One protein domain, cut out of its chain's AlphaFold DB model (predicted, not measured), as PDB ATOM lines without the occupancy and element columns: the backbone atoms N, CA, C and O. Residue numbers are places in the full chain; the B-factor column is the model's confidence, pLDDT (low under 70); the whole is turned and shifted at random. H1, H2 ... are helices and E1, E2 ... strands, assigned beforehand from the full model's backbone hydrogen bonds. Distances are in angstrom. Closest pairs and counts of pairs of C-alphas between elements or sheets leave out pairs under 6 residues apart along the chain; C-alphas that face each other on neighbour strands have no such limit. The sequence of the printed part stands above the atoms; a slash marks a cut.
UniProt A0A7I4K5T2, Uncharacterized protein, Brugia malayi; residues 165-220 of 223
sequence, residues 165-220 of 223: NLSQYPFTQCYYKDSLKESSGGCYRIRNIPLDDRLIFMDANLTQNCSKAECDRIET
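This is residues 165 to 220 of the 223 residues of an uncharacterized protein of Brugia malayi (UniProt A0A7I4K5T2). With little regular structure, this is a loop-rich body: the short antiparallel hairpin E1 and E2 at its middle, a wide loop, residues 191 to 206, at one end and small helices H1 and H2 at the other. Residues 165 to 176 run alongside the hairpin. The 56 printed residues, 15 in named elements ordered H1, E1, E2, H2, are mixed in class and loose, with radius of gyration of the C-alphas 13.0 A and spans 36 by 18 by 17 A.

E1, residues 187 to 190, and E2, residues 207 to 209, are antiparallel at 154 degrees; N 189 and O 208 are 2.9 A apart, within hydrogen-bond range. Residues 175 to 176 pair antiparallel with 187 to 188. H1, residues 182 to 185, and H2, residues 212 to 215, only just touch, with 3 pairs of C-alphas within 8 A, the closest Ser 183 and Cys 215, 5.3 A. Both helices are too short for an O i to N i+4 pair. H1 and E2 are apart.

E1 spans 10.4 A from C-alpha 187 at (212.175, 125.742, 192.082), E2 7.0 A, H1 5.6 A and H2 5.1 A, ending at C-alpha 215 (209.891, 129.241, 188.328).

The farthest C-alphas, Ser 184 and Asp 197, are 37.2 A apart. The printed part has no cut; E1 to E2 is a long link. Residue 220 is under 70 in pLDDT.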
ATOM      1  N   ASN A 165     201.525 126.647 214.946       97.29
ATOM      2  CA  ASN A 165     201.570 125.603 213.928       97.29
ATOM      3  C   ASN A 165     202.331 126.090 212.695       97.29
ATOM      4  O   ASN A 165     202.161 127.233 212.270       97.29
ATOM      5  N   LEU A 166     203.119 125.213 212.076       97.40
ATOM      6  CA  LEU A 166     203.853 125.527 210.855       97.40
ATOM      7  C   LEU A 166     202.915 125.977 209.717       97.40
ATOM      8  O   LEU A 166     203.261 126.866 208.937       97.40
ATOM      9  N   SER A 167     201.704 125.419 209.643       97.16
ATOM     10  CA  SER A 167     200.674 125.795 208.665       97.16
ATOM     11  C   SER A 167     200.268 127.273 208.695       97.16
ATOM     12  O   SER A 167     199.866 127.791 207.650       97.16
ATOM     13  N   GLN A 168     200.423 127.957 209.836       96.75
ATOM     14  CA  GLN A 168     200.085 129.375 210.016       96.75
ATOM     15  C   GLN A 168     201.040 130.312 209.264       96.75
ATOM     16  O   GLN A 168     200.687 131.456 208.985       96.75
ATOM     17  N   TYR A 169     202.239 129.836 208.918       96.69
ATOM     18  CA  TYR A 169     203.246 130.638 208.235       96.69
ATOM     19  C   TYR A 169     203.093 130.544 206.718       96.69
ATOM     20  O   TYR A 169     203.176 129.438 206.172       96.69
ATOM     21  N   PRO A 170     202.900 131.667 206.005       96.97
ATOM     22  CA  PRO A 170     202.776 131.649 204.555       96.97
ATOM     23  C   PRO A 170     204.087 131.206 203.902       96.97
ATOM     24  O   PRO A 170     205.164 131.332 204.483       96.97
ATOM     25  N   PHE A 171     204.013 130.706 202.672       97.13
ATOM     26  CA  PHE A 171     205.216 130.471 201.882       97.13
ATOM     27  C   PHE A 171     205.834 131.793 201.413       97.13
ATOM     28  O   PHE A 171     205.121 132.742 201.089       97.13
ATOM     29  N   THR A 172     207.160 131.835 201.349       95.17
ATOM     30  CA  THR A 172     207.926 132.876 200.664       95.17
ATOM     31  C   THR A 172     207.713 132.799 199.150       95.17
ATOM     32  O   THR A 172     207.070 131.881 198.629       95.17
ATOM     33  N   GLN A 173     208.340 133.724 198.425       93.93
ATOM     34  CA  GLN A 173     208.578 133.568 196.992       93.93
ATOM     35  C   GLN A 173     209.374 132.290 196.670       93.93
ATOM     36  O   GLN A 173     209.962 131.659 197.558       93.93
ATOM     37  N   CYS A 174     209.360 131.906 195.395       94.18
ATOM     38  CA  CYS A 174     210.072 130.737 194.897       94.18
ATOM     39  C   CYS A 174     211.563 131.034 194.693       94.18
ATOM     40  O   CYS A 174     211.940 132.134 194.302       94.18
ATOM     41  N   TYR A 175     212.391 130.018 194.911       93.71
ATOM     42  CA  TYR A 175     213.836 130.029 194.725       93.71
ATOM     43  C   TYR A 175     214.250 128.820 193.889       93.71
ATOM     44  O   TYR A 175     213.703 127.723 194.057       93.71
ATOM     45  N   TYR A 176     215.220 128.997 192.992       94.05
ATOM     46  CA  TYR A 176     215.789 127.879 192.242       94.05
ATOM     47  C   TYR A 176     216.432 126.868 193.195       94.05
ATOM     48  O   TYR A 176     217.118 127.239 194.147       94.05
ATOM     49  N   LYS A 177     216.202 125.575 192.944       93.86
ATOM     50  CA  LYS A 177     216.873 124.494 193.688       93.86
ATOM     51  C   LYS A 177     218.362 124.438 193.363       93.86
ATOM     52  O   LYS A 177     219.169 124.121 194.229       93.86
ATOM     53  N   ASP A 178     218.684 124.730 192.109       91.44
ATOM     54  CA  ASP A 178     220.029 124.795 191.558       91.44
ATOM     55  C   ASP A 178     220.115 126.073 190.721       91.44
ATOM     56  O   ASP A 178     219.436 126.197 189.700       91.44
ATOM     57  N   SER A 179     220.911 127.040 191.174       87.15
ATOM     58  CA  SER A 179     221.055 128.333 190.503       87.15
ATOM     59  C   SER A 179     221.702 128.223 189.123       87.15
ATOM     60  O   SER A 179     221.469 129.095 188.299       87.15
ATOM     61  N   LEU A 180     222.468 127.161 188.840       89.45
ATOM     62  CA  LEU A 180     223.114 126.958 187.536       89.45
ATOM     63  C   LEU A 180     222.157 126.384 186.489       89.45
ATOM     64  O   LEU A 180     222.395 126.514 185.291       89.45
ATOM     65  N   LYS A 181     221.098 125.705 186.938       89.21
ATOM     66  CA  LYS A 181     220.064 125.127 186.067       89.21
ATOM     67  C   LYS A 181     218.823 126.005 185.963       89.21
ATOM     68  O   LYS A 181     217.949 125.692 185.152       89.21
ATOM     69  N   GLU A 182     218.722 127.042 186.790       87.12
ATOM     70  CA  GLU A 182     217.605 127.989 186.818       87.12
ATOM     71  C   GLU A 182     216.247 127.256 186.808       87.12
ATOM     72  O   GLU A 182     216.020 126.327 187.594       87.12
ATOM     73  N   SER A 183     215.333 127.622 185.903       86.47
ATOM     74  CA  SER A 183     214.003 127.013 185.797       86.47
ATOM     75  C   SER A 183     214.041 125.522 185.442       86.47
ATOM     76  O   SER A 183     213.166 124.766 185.875       86.47
ATOM     77  N   SER A 184     215.076 125.059 184.730       88.92
ATOM     78  CA  SER A 184     215.226 123.649 184.342       88.92
ATOM     79  C   SER A 184     215.575 122.730 185.522       88.92
ATOM     80  O   SER A 184     215.203 121.556 185.517       88.92
ATOM     81  N   GLY A 185     216.222 123.264 186.568       90.72
ATOM     82  CA  GLY A 185     216.508 122.550 187.821       90.72
ATOM     83  C   GLY A 185     215.300 122.443 188.762       90.72
ATOM     84  O   GLY A 185     215.340 121.718 189.760       90.72
ATOM     85  N   GLY A 186     214.215 123.150 188.437       92.98
ATOM     86  CA  GLY A 186     213.040 123.308 189.281       92.98
ATOM     87  C   GLY A 186     213.260 124.303 190.421       92.98
ATOM     88  O   GLY A 186     214.380 124.632 190.812       92.98
ATOM     89  N   CYS A 187     212.158 124.772 190.996       94.45
ATOM     90  CA  CYS A 187     212.175 125.742 192.082       94.45
ATOM     91  C   CYS A 187     211.265 125.313 193.242       94.45
ATOM     92  O   CYS A 187     210.389 124.450 193.106       94.45
ATOM     93  N   TYR A 188     211.516 125.879 194.416       95.76
ATOM     94  CA  TYR A 188     210.782 125.600 195.643       95.76
ATOM     95  C   TYR A 188     210.521 126.891 196.409       95.76
ATOM     96  O   TYR A 188     211.218 127.883 196.234       95.76
ATOM     97  N   ARG A 189     209.530 126.867 197.288       95.83
ATOM     98  CA  ARG A 189     209.278 127.921 198.269       95.83
ATOM     99  C   ARG A 189     209.328 127.328 199.666       95.83
ATOM    100  O   ARG A 189     208.967 126.164 199.860       95.83
ATOM    101  N   ILE A 190     209.773 128.125 200.624       95.83
ATOM    102  CA  ILE A 190     209.890 127.757 202.035       95.83
ATOM    103  C   ILE A 190     208.899 128.590 202.848       95.83
ATOM    104  O   ILE A 190     208.537 129.686 202.437       95.83
ATOM    105  N   ARG A 191     208.378 128.078 203.963       96.76
ATOM    106  CA  ARG A 191     207.519 128.887 204.840       96.76
ATOM    107  C   ARG A 191     208.318 130.011 205.501       96.76
ATOM    108  O   ARG A 191     209.445 129.800 205.936       96.76
ATOM    109  N   ASN A 192     207.723 131.198 205.569       96.25
ATOM    110  CA  ASN A 192     208.300 132.383 206.191       96.25
ATOM    111  C   ASN A 192     208.105 132.319 207.713       96.25
ATOM    112  O   ASN A 192     207.097 132.788 208.243       96.25
ATOM    113  N   ILE A 193     209.045 131.662 208.386       95.05
ATOM    114  CA  ILE A 193     209.005 131.393 209.824       95.05
ATOM    115  C   ILE A 193     209.807 132.472 210.573       95.05
ATOM    116  O   ILE A 193     210.919 132.791 210.148       95.05
ATOM    117  N   PRO A 194     209.291 133.029 211.686       92.49
ATOM    118  CA  PRO A 194     210.044 133.960 212.522       92.49
ATOM    119  C   PRO A 194     211.251 133.280 213.191       92.49
ATOM    120  O   PRO A 194     211.195 132.110 213.551       92.49
ATOM    121  N   LEU A 195     212.334 134.035 213.394       90.66
ATOM    122  CA  LEU A 195     213.566 133.572 214.054       90.66
ATOM    123  C   LEU A 195     213.552 133.803 215.577       90.66
ATOM    124  O   LEU A 195     214.588 134.098 216.165       90.66
ATOM    125  N   ASP A 196     212.381 133.758 216.207       90.25
ATOM    126  CA  ASP A 196     212.236 133.929 217.654       90.25
ATOM    127  C   ASP A 196     212.142 132.582 218.391       90.25
ATOM    128  O   ASP A 196     211.959 131.528 217.786       90.25
ATOM    129  N   ASP A 197     212.251 132.616 219.722       85.15
ATOM    130  CA  ASP A 197     212.347 131.422 220.581       85.15
ATOM    131  C   ASP A 197     211.007 130.677 220.785       85.15
ATOM    132  O   ASP A 197     210.735 130.133 221.860       85.15
ATOM    133  N   ARG A 198     210.110 130.679 219.791       93.08
ATOM    134  CA  ARG A 198     208.811 129.998 219.889       93.08
ATOM    135  C   ARG A 198     208.918 128.525 219.503       93.08
ATOM    136  O   ARG A 198     209.641 128.146 218.583       93.08
ATOM    137  N   LEU A 199     208.113 127.687 220.150       94.01
ATOM    138  CA  LEU A 199     207.927 126.305 219.715       94.01
ATOM    139  C   LEU A 199     207.021 126.264 218.477       94.01
ATOM    140  O   LEU A 199     205.931 126.837 218.481       94.01
ATOM    141  N   ILE A 200     207.441 125.546 217.436       95.46
ATOM    142  CA  ILE A 200     206.649 125.369 216.216       95.46
ATOM    143  C   ILE A 200     206.304 123.897 216.045       95.46
ATOM    144  O   ILE A 200     207.189 123.048 215.939       95.46
ATOM    145  N   PHE A 201     205.011 123.589 215.996       97.26
ATOM    146  CA  PHE A 201     204.539 122.243 215.701       97.26
ATOM    147  C   PHE A 201     204.576 121.976 214.195       97.26
ATOM    148  O   PHE A 201     204.073 122.762 213.391       97.26
ATOM    149  N   MET A 202     205.159 120.838 213.820       96.35
ATOM    150  CA  MET A 202     205.304 120.405 212.430       96.35
ATOM    151  C   MET A 202     204.020 119.723 211.937       96.35
ATOM    152  O   MET A 202     203.946 118.501 211.859       96.35
ATOM    153  N   ASP A 203     202.996 120.515 211.621       97.41
ATOM    154  CA  ASP A 203     201.694 120.044 211.118       97.41
ATOM    155  C   ASP A 203     201.569 120.081 209.580       97.41
ATOM    156  O   ASP A 203     200.603 119.573 209.012       97.41
ATOM    157  N   ALA A 204     202.544 120.677 208.892       96.45
ATOM    158  CA  ALA A 204     202.585 120.811 207.438       96.45
ATOM    159  C   ALA A 204     204.024 120.715 206.901       96.45
ATOM    160  O   ALA A 204     204.994 120.728 207.655       96.45
ATOM    161  N   ASN A 205     204.185 120.665 205.576       97.42
ATOM    162  CA  ASN A 205     205.512 120.693 204.954       97.42
ATOM    163  C   ASN A 205     206.146 122.092 205.046       97.42
ATOM    164  O   ASN A 205     205.495 123.098 204.733       97.42
ATOM    165  N   LEU A 206     207.433 122.134 205.411       96.94
ATOM    166  CA  LEU A 206     208.251 123.353 205.458       96.94
ATOM    167  C   LEU A 206     208.482 123.945 204.062       96.94
ATOM    168  O   LEU A 206     208.487 125.162 203.887       96.94
ATOM    169  N   THR A 207     208.650 123.076 203.068       96.87
ATOM    170  CA  THR A 207     208.919 123.443 201.678       96.87
ATOM    171  C   THR A 207     207.876 122.864 200.735       96.87
ATOM    172  O   THR A 207     207.349 121.775 200.964       96.87
ATOM    173  N   GLN A 208     207.631 123.561 199.631       95.65
ATOM    174  CA  GLN A 208     206.758 123.120 198.548       95.65
ATOM    175  C   GLN A 208     207.430 123.387 197.194       95.65
ATOM    176  O   GLN A 208     208.073 124.418 197.014       95.65
ATOM    177  N   ASN A 209     207.238 122.486 196.226       96.10
ATOM    178  CA  ASN A 209     207.620 122.737 194.834       96.10
ATOM    179  C   ASN A 209     206.693 123.790 194.217       96.10
ATOM    180  O   ASN A 209     205.470 123.668 194.331       96.10
ATOM    181  N   CYS A 210     207.262 124.780 193.538       94.87
ATOM    182  CA  CYS A 210     206.458 125.711 192.755       94.87
ATOM    183  C   CYS A 210     206.157 125.135 191.366       94.87
ATOM    184  O   CYS A 210     206.803 124.193 190.898       94.87
ATOM    185  N   SER A 211     205.153 125.703 190.707       93.79
ATOM    186  CA  SER A 211     204.829 125.383 189.319       93.79
ATOM    187  C   SER A 211     205.902 125.910 188.361       93.79
ATOM    188  O   SER A 211     206.599 126.879 188.658       93.79
ATOM    189  N   LYS A 212     206.005 125.311 187.167       90.05
ATOM    190  CA  LYS A 212     206.963 125.750 186.137       90.05
ATOM    191  C   LYS A 212     206.805 127.241 185.800       90.05
ATOM    192  O   LYS A 212     207.783 127.973 185.797       90.05
ATOM    193  N   ALA A 213     205.561 127.701 185.662       90.96
ATOM    194  CA  ALA A 213     205.243 129.107 185.412       90.96
ATOM    195  C   ALA A 213     205.620 130.049 186.572       90.96
ATOM    196  O   ALA A 213     205.805 131.242 186.358       90.96
ATOM    197  N   GLU A 214     205.682 129.573 187.819       92.07
ATOM    198  CA  GLU A 214     206.245 130.355 188.931       92.07
ATOM    199  C   GLU A 214     207.776 130.384 188.874       92.07
ATOM    200  O   GLU A 214     208.352 131.431 189.147       92.07
ATOM    201  N   CYS A 215     208.431 129.287 188.476       90.73
ATOM    202  CA  CYS A 215     209.891 129.241 188.328       90.73
ATOM    203  C   CYS A 215     210.405 130.184 187.235       90.73
ATOM    204  O   CYS A 215     211.409 130.861 187.442       90.73
ATOM    205  N   ASP A 216     209.705 130.254 186.101       88.69
ATOM    206  CA  ASP A 216     210.073 131.130 184.981       88.69
ATOM    207  C   ASP A 216     209.917 132.624 185.345       88.69
ATOM    208  O   ASP A 216     210.581 133.482 184.774       88.69
ATOM    209  N   ARG A 217     209.080 132.957 186.341       87.12
ATOM    210  CA  ARG A 217     208.857 134.340 186.806       87.12
ATOM    211  C   ARG A 217     209.918 134.865 187.779       87.12
ATOM    212  O   ARG A 217     209.957 136.069 188.010       87.12
ATOM    213  N   ILE A 218     210.757 133.999 188.356       84.94
ATOM    214  CA  ILE A 218     211.822 134.416 189.292       84.94
ATOM    215  C   ILE A 218     212.838 135.311 188.568       84.94
ATOM    216  O   ILE A 218     213.239 136.347 189.099       84.94
ATOM    217  N   GLU A 219     213.183 134.953 187.330       70.29
ATOM    218  CA  GLU A 219     214.128 135.676 186.472       70.29
ATOM    219  C   GLU A 219     213.687 137.128 186.232       70.29
ATOM    220  O   GLU A 219     214.496 138.048 186.279       70.29
ATOM    221  N   THR A 220     212.377 137.354 186.082       63.01
ATOM    222  CA  THR A 220     211.803 138.684 185.829       63.01
ATOM    223  C   THR A 220     211.780 139.587 187.066       63.01
ATOM    224  O   THR A 220     211.571 140.782 186.927       63.01
TER     225      THR A 220